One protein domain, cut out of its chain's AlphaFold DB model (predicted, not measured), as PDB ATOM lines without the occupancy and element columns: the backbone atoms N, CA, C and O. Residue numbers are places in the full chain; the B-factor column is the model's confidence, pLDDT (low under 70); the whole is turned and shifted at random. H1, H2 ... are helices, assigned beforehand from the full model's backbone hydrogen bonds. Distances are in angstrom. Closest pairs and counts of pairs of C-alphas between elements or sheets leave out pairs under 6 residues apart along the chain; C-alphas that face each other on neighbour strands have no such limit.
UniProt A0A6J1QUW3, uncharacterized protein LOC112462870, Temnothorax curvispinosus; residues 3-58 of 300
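What this domain is: This is residues 3 to 58 of the 300 residues of the protein "uncharacterized protein LOC112462870" of Temnothorax curvispinosus (UniProt A0A6J1QUW3). The model is a flat, T-like shape with three arms that meet at the short helix H2: H1 packs on one side of H2, the long loop of residues 20 to 39 goes out on the other side and folds back, and the long helix H3 starts beside H2 and points away from both. The tip of the loop, residues 27 to 32, and most of H3 with the last printed residues, 44 to 58, stick out with nothing packed on them. The printed part has 56 residues with three named helices, in the order H1, H2, H3, and no named strand, and its class is all helix. It is only just loose, close to extended, with a radius of gyration of the C-alphas of 14.8 A, and the C-alphas span 40 by 36 by 11 A.

Where its parts are: H1 holds residues 3 to 10, 10.7 A from first to last C-alpha, and begins at C-alpha 3 at (129.012, -170.029, 97.276). H2 is residues 16 to 19, 5.6 A long. Residues 20 to 39 hold no named element; C-alpha 30, in the loop's tip, is at (114.945, -190.277, 86.290). H3 holds residues 40 to 56, 24.5 A from first to last C-alpha, and ends with C-alpha 56 at (115.681, -173.429, 121.178).

How they stand to each other: H1 and H2 touch, the closest C-alphas being those of Ala 4 and Arg 16, 5.5 A apart. H2 and H3 touch too, and H3 does so with residues 40 to 42 alone; the closest C-alphas are those of Tyr 19 and Lys 40, 4.7 A apart. H1 and H3 are close but not clearly touching, with the C-alphas of Ala 4 and Leu 41 the closest at 7.9 A. Their lines stand at a steep tilt of 46 degrees, and they run opposite ways. In H1 and H3 every O i to N i+4 pair is within hydrogen-bond range; H2 is too short for such a pair, and its one O i to N i+3 pair is within range.

The domain as a whole: The two C-alphas farthest apart are those of His 12 and Ser 58, at 42.9 A. Without the stretches that stand free, the body has 35 residues and spans 34 by 15 by 12 A. The printed part has no cut. The link from H1 to H2, 5 residues, is tight, and that from H2 to H3, 20 residues, is long. The mean pLDDT of the printed part is 75.2; residues 48 to 58, of which 48 to 56 belong to H3, are under 70.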
ATOM      1  N   LEU A   3     127.857-169.572  96.496       73.00
ATOM      2  CA  LEU A   3     129.012-170.029  97.276       73.00
ATOM      3  C   LEU A   3     129.782-171.188  96.625       73.00
ATOM      4  O   LEU A   3     131.002-171.228  96.701       73.00
ATOM      5  N   ALA A   4     129.083-172.146  96.014       79.88
ATOM      6  CA  ALA A   4     129.728-173.258  95.321       79.88
ATOM      7  C   ALA A   4     130.461-172.775  94.063       79.88
ATOM      8  O   ALA A   4     131.497-173.334  93.732       79.88
ATOM      9  N   ASP A   5     129.945-171.731  93.409       82.31
ATOM     10  CA  ASP A   5     130.596-171.077  92.271       82.31
ATOM     11  C   ASP A   5     131.917-170.417  92.708       82.31
ATOM     12  O   ASP A   5     132.971-170.761  92.181       82.31
ATOM     13  N   LYS A   6     131.895-169.619  93.786       80.56
ATOM     14  CA  LYS A   6     133.104-169.010  94.377       80.56
ATOM     15  C   LYS A   6     134.140-170.031  94.866       80.56
ATOM     16  O   LYS A   6     135.338-169.789  94.803       80.56
ATOM     17  N   ILE A   7     133.705-171.188  95.373       76.25
ATOM     18  CA  ILE A   7     134.629-172.247  95.819       76.25
ATOM     19  C   ILE A   7     135.389-172.845  94.634       76.25
ATOM     20  O   ILE A   7     136.573-173.128  94.765       76.25
ATOM     21  N   VAL A   8     134.727-173.048  93.497       84.75
ATOM     22  CA  VAL A   8     135.380-173.583  92.291       84.75
ATOM     23  C   VAL A   8     136.251-172.523  91.615       84.75
ATOM     24  O   VAL A   8     137.280-172.856  91.035       84.75
ATOM     25  N   GLU A   9     135.879-171.250  91.743       83.62
ATOM     26  CA  GLU A   9     136.689-170.111  91.305       83.62
ATOM     27  C   GLU A   9     138.018-170.015  92.068       83.62
ATOM     28  O   GLU A   9     139.046-169.756  91.462       83.62
ATOM     29  N   ILE A  10     138.025-170.285  93.376       84.00
ATOM     30  CA  ILE A  10     139.252-170.269  94.194       84.00
ATOM     31  C   ILE A  10     140.017-171.599  94.090       84.00
ATOM     32  O   ILE A  10     141.243-171.634  94.159       84.00
ATOM     33  N   PHE A  11     139.297-172.712  93.943       79.94
ATOM     34  CA  PHE A  11     139.864-174.057  93.915       79.94
ATOM     35  C   PHE A  11     139.444-174.781  92.636       79.94
ATOM     36  O   PHE A  11     138.518-175.595  92.646       79.94
ATOM     37  N   HIS A  12     140.159-174.512  91.544       81.38
ATOM     38  CA  HIS A  12     139.824-174.983  90.194       81.38
ATOM     39  C   HIS A  12     139.709-176.514  90.052       81.38
ATOM     40  O   HIS A  12     138.972-177.006  89.203       81.38
ATOM     41  N   GLU A  13     140.377-177.293  90.910       84.75
ATOM     42  CA  GLU A  13     140.277-178.763  90.930       84.75
ATOM     43  C   GLU A  13     138.958-179.285  91.527       84.75
ATOM     44  O   GLU A  13     138.617-180.469  91.419       84.75
ATOM     45  N   LYS A  14     138.213-178.431  92.235       80.31
ATOM     46  CA  LYS A  14     136.987-178.824  92.921       80.31
ATOM     47  C   LYS A  14     135.806-178.772  91.965       80.31
ATOM     48  O   LYS A  14     135.618-177.837  91.199       80.31
ATOM     49  N   ARG A  15     134.939-179.779  92.057       84.50
ATOM     50  CA  ARG A  15     133.706-179.831  91.269       84.50
ATOM     51  C   ARG A  15     132.574-179.149  92.021       84.50
ATOM     52  O   ARG A  15     132.275-179.498  93.163       84.50
ATOM     53  N   ARG A  16     131.876-178.236  91.348       86.75
ATOM     54  CA  ARG A  16     130.723-177.509  91.901       86.75
ATOM     55  C   ARG A  16     129.652-178.443  92.472       86.75
ATOM     56  O   ARG A  16     129.125-178.194  93.556       86.75
ATOM     57  N   SER A  17     129.379-179.544  91.769       84.62
ATOM     58  CA  SER A  17     128.380-180.552  92.145       84.62
ATOM     59  C   SER A  17     128.680-181.251  93.475       84.62
ATOM     60  O   SER A  17     127.766-181.752  94.119       84.62
ATOM     61  N   THR A  18     129.930-181.238  93.949       85.88
ATOM     62  CA  THR A  18     130.282-181.736  95.287       85.88
ATOM     63  C   THR A  18     129.709-180.849  96.399       85.88
ATOM     64  O   THR A  18     129.372-181.329  97.484       85.88
ATOM     65  N   TYR A  19     129.590-179.547  96.145       81.94
ATOM     66  CA  TYR A  19     129.191-178.557  97.143       81.94
ATOM     67  C   TYR A  19     127.716-178.189  97.031       81.94
ATOM     68  O   TYR A  19     127.079-177.957  98.060       81.94
ATOM     69  N   TYR A  20     127.179-178.161  95.810       88.69
ATOM     70  CA  TYR A  20     125.786-177.824  95.563       88.69
ATOM     71  C   TYR A  20     125.261-178.427  94.255       88.69
ATOM     72  O   TYR A  20     125.791-178.160  93.175       88.69
ATOM     73  N   VAL A  21     124.153-179.155  94.358       88.06
ATOM     74  CA  VAL A  21     123.307-179.602  93.249       88.06
ATOM     75  C   VAL A  21     121.915-179.016  93.468       88.06
ATOM     76  O   VAL A  21     121.339-179.164  94.550       88.06
ATOM     77  N   SER A  22     121.401-178.318  92.453       87.44
ATOM     78  CA  SER A  22     120.058-177.733  92.478       87.44
ATOM     79  C   SER A  22     118.984-178.818  92.628       87.44
ATOM     80  O   SER A  22     119.196-179.943  92.177       87.44
ATOM     81  N   PRO A  23     117.831-178.499  93.241       89.44
ATOM     82  CA  PRO A  23     116.711-179.428  93.287       89.44
ATOM     83  C   PRO A  23     116.206-179.729  91.869       89.44
ATOM     84  O   PRO A  23     116.213-178.848  91.009       89.44
ATOM     85  N   ILE A  24     115.763-180.965  91.641       85.31
ATOM     86  CA  ILE A  24     115.251-181.439  90.350       85.31
ATOM     87  C   ILE A  24     113.750-181.692  90.490       85.31
ATOM     88  O   ILE A  24     113.302-182.397  91.396       85.31
ATOM     89  N   GLY A  25     112.964-181.101  89.589       83.75
ATOM     90  CA  GLY A  25     111.516-181.285  89.551       83.75
ATOM     91  C   GLY A  25     111.119-182.707  89.144       83.75
ATOM     92  O   GLY A  25     111.867-183.413  88.471       83.75
ATOM     93  N   LYS A  26     109.903-183.124  89.518       83.44
ATOM     94  CA  LYS A  26     109.386-184.479  89.257       83.44
ATOM     95  C   LYS A  26     109.457-184.877  87.775       83.44
ATOM     96  O   LYS A  26     109.810-186.013  87.487       83.44
ATOM     97  N   SER A  27     109.166-183.940  86.868       80.62
ATOM     98  CA  SER A  27     109.175-184.134  85.408       80.62
ATOM     99  C   SER A  27     110.567-184.340  84.808       80.62
ATOM    100  O   SER A  27     110.680-184.820  83.687       80.62
ATOM    101  N   GLN A  28     111.620-183.967  85.536       77.75
ATOM    102  CA  GLN A  28     113.008-184.008  85.075       77.75
ATOM    103  C   GLN A  28     113.844-185.059  85.820       77.75
ATOM    104  O   GLN A  28     115.012-185.262  85.494       77.75
ATOM    105  N   SER A  29     113.276-185.731  86.829       78.88
ATOM    106  CA  SER A  29     113.964-186.793  87.567       78.88
ATOM    107  C   SER A  29     113.817-188.134  86.854       78.88
ATOM    108  O   SER A  29     112.729-188.521  86.432       78.88
ATOM    109  N   ARG A  30     114.908-188.907  86.829       79.12
ATOM    110  CA  ARG A  30     114.945-190.277  86.290       79.12
ATOM    111  C   ARG A  30     113.969-191.234  86.978       79.12
ATOM    112  O   ARG A  30     113.627-192.262  86.408       79.12
ATOM    113  N   HIS A  31     113.535-190.911  88.193       81.00
ATOM    114  CA  HIS A  31     112.677-191.771  89.004       81.00
ATOM    115  C   HIS A  31     111.250-191.223  89.162       81.00
ATOM    116  O   HIS A  31     110.517-191.702  90.027       81.00
ATOM    117  N   ASN A  32     110.852-190.215  88.366       78.81
ATOM    118  CA  ASN A  32     109.544-189.548  88.449       78.81
ATOM    119  C   ASN A  32     109.189-189.078  89.876       78.81
ATOM    120  O   ASN A  32     108.028-189.104  90.297       78.81
ATOM    121  N   LYS A  33     110.197-188.640  90.641       80.75
ATOM    122  CA  LYS A  33     110.060-188.105  92.002       80.75
ATOM    123  C   LYS A  33     110.859-186.805  92.132       80.75
ATOM    124  O   LYS A  33     111.935-186.717  91.554       80.75
ATOM    125  N   PRO A  34     110.361-185.789  92.857       81.50
ATOM    126  CA  PRO A  34     111.119-184.561  93.065       81.50
ATOM    127  C   PRO A  34     112.358-184.843  93.922       81.50
ATOM    128  O   PRO A  34     112.273-185.505  94.957       81.50
ATOM    129  N   GLU A  35     113.508-184.324  93.505       85.25
ATOM    130  CA  GLU A  35     114.764-184.463  94.237       85.25
ATOM    131  C   GLU A  35     115.149-183.131  94.871       85.25
ATOM    132  O   GLU A  35     115.263-182.104  94.203       85.25
ATOM    133  N   VAL A  36     115.358-183.138  96.185       85.19
ATOM    134  CA  VAL A  36     115.760-181.940  96.930       85.19
ATOM    135  C   VAL A  36     117.197-181.538  96.607       85.19
ATOM    136  O   VAL A  36     118.008-182.367  96.201       85.19
ATOM    137  N   ALA A  37     117.539-180.273  96.869       85.50
ATOM    138  CA  ALA A  37     118.915-179.793  96.758       85.50
ATOM    139  C   ALA A  37     119.865-180.646  97.620       85.50
ATOM    140  O   ALA A  37     119.527-180.981  98.768       85.50
ATOM    141  N   ARG A  38     121.044-180.971  97.078       82.88
ATOM    142  CA  ARG A  38     122.063-181.823  97.721       82.88
ATOM    143  C   ARG A  38     123.448-181.183  97.660       82.88
ATOM    144  O   ARG A  38     123.676-180.248  96.894       82.88
ATOM    145  N   GLY A  39     124.375-181.709  98.451       85.25
ATOM    146  CA  GLY A  39     125.777-181.304  98.456       85.25
ATOM    147  C   GLY A  39     126.221-180.771  99.811       85.25
ATOM    148  O   GLY A  39     125.411-180.349 100.640       85.25
ATOM    149  N   LYS A  40     127.542-180.753 100.016       76.62
ATOM    150  CA  LYS A  40     128.153-180.514 101.333       76.62
ATOM    151  C   LYS A  40     127.706-179.214 102.011       76.62
ATOM    152  O   LYS A  40     127.613-179.169 103.235       76.62
ATOM    153  N   LEU A  41     127.435-178.156 101.242       75.19
ATOM    154  CA  LEU A  41     126.996-176.874 101.803       75.19
ATOM    155  C   LEU A  41     125.560-176.935 102.333       75.19
ATOM    156  O   LEU A  41     125.275-176.388 103.398       75.19
ATOM    157  N   ILE A  42     124.673-177.624 101.617       77.38
ATOM    158  CA  ILE A  42     123.273-177.785 102.014       77.38
ATOM    159  C   ILE A  42     123.158-178.715 103.218       77.38
ATOM    160  O   ILE A  42     122.407-178.414 104.145       77.38
ATOM    161  N   ASP A  43     123.947-179.786 103.254       77.50
ATOM    162  CA  ASP A  43     123.959-180.711 104.389       77.50
ATOM    163  C   ASP A  43     124.472-180.013 105.656       77.50
ATOM    164  O   ASP A  43     123.861-180.111 106.721       77.50
ATOM    165  N   LYS A  44     125.531-179.198 105.533       72.75
ATOM    166  CA  LYS A  44     126.046-178.385 106.644       72.75
ATOM    167  C   LYS A  44     125.013-177.369 107.147       72.75
ATOM    168  O   LYS A  44     124.868-177.205 108.357       72.75
ATOM    169  N   TYR A  45     124.286-176.708 106.245       71.88
ATOM    170  CA  TYR A  45     123.224-175.767 106.610       71.88
ATOM    171  C   TYR A  45     122.064-176.460 107.342       71.88
ATOM    172  O   TYR A  45     121.655-176.006 108.411       71.88
ATOM    173  N   ARG A  46     121.586-177.599 106.822       76.12
ATOM    174  CA  ARG A  46     120.517-178.394 107.448       76.12
ATOM    175  C   ARG A  46     120.922-178.890 108.837       76.12
ATOM    176  O   ARG A  46     120.153-178.725 109.777       76.12
ATOM    177  N   ASN A  47     122.147-179.393 108.993       70.12
ATOM    178  CA  ASN A  47     122.659-179.840 110.290       70.12
ATOM    179  C   ASN A  47     122.730-178.694 111.311       70.12
ATOM    180  O   ASN A  47     122.365-178.880 112.471       70.12
ATOM    181  N   LYS A  48     123.136-177.492 110.877       59.31
ATOM    182  CA  LYS A  48     123.189-176.308 111.745       59.31
ATOM    183  C   LYS A  48     121.792-175.853 112.181       59.31
ATOM    184  O   LYS A  48     121.601-175.548 113.354       59.31
ATOM    185  N   LEU A  49     120.809-175.866 111.278       58.91
ATOM    186  CA  LEU A  49     119.412-175.572 111.624       58.91
ATOM    187  C   LEU A  49     118.818-176.597 112.595       58.91
ATOM    188  O   LEU A  49     118.099-176.216 113.515       58.91
ATOM    189  N   THR A  50     119.129-177.881 112.422       64.31
ATOM    190  CA  THR A  50     118.678-178.937 113.339       64.31
ATOM    191  C   THR A  50     119.267-178.757 114.737       64.31
ATOM    192  O   THR A  50     118.543-178.918 115.715       64.31
ATOM    193  N   MET A  51     120.544-178.375 114.851       52.56
ATOM    194  CA  MET A  51     121.137-178.039 116.151       52.56
ATOM    195  C   MET A  51     120.463-176.823 116.790       52.56
ATOM    196  O   MET A  51     120.058-176.910 117.942       52.56
ATOM    197  N   LEU A  52     120.261-175.736 116.038       45.12
ATOM    198  CA  LEU A  52     119.617-174.525 116.559       45.12
ATOM    199  C   LEU A  52     118.199-174.795 117.075       45.12
ATOM    200  O   LEU A  52     117.844-174.334 118.153       45.12
ATOM    201  N   ARG A  53     117.404-175.593 116.353       56.72
ATOM    202  CA  ARG A  53     116.051-175.971 116.794       56.72
ATOM    203  C   ARG A  53     116.059-176.833 118.056       56.72
ATOM    204  O   ARG A  53     115.188-176.654 118.894       56.72
ATOM    205  N   LYS A  54     117.046-177.723 118.215       52.34
ATOM    206  CA  LYS A  54     117.206-178.519 119.444       52.34
ATOM    207  C   LYS A  54     117.591-177.658 120.647       52.34
ATOM    208  O   LYS A  54     117.118-177.931 121.738       52.34
ATOM    209  N   THR A  55     118.397-176.617 120.444       40.88
ATOM    210  CA  THR A  55     118.794-175.678 121.506       40.88
ATOM    211  C   THR A  55     117.678-174.697 121.879       40.88
ATOM    212  O   THR A  55     117.547-174.330 123.037       40.88
ATOM    213  N   LEU A  56     116.847-174.286 120.917       41.69
ATOM    214  CA  LEU A  56     115.681-173.429 121.178       41.69
ATOM    215  C   LEU A  56     114.516-174.186 121.828       41.69
ATOM    216  O   LEU A  56     113.754-173.588 122.577       41.69
ATOM    217  N   ALA A  57     114.391-175.490 121.577       42.78
ATOM    218  CA  ALA A  57     113.396-176.339 122.228       42.78
ATOM    219  C   ALA A  57     113.746-176.688 123.691       42.78
ATOM    220  O   ALA A  57     112.884-177.178 124.406       42.78
ATOM    221  N   SER A  58     114.985-176.442 124.141       36.31
ATOM    222  CA  SER A  58     115.451-176.730 125.508       36.31
ATOM    223  C   SER A  58     115.414-175.515 126.449       36.31
ATOM    224  O   SER A  58     116.111-175.501 127.458       36.31
TER     225      SER A  58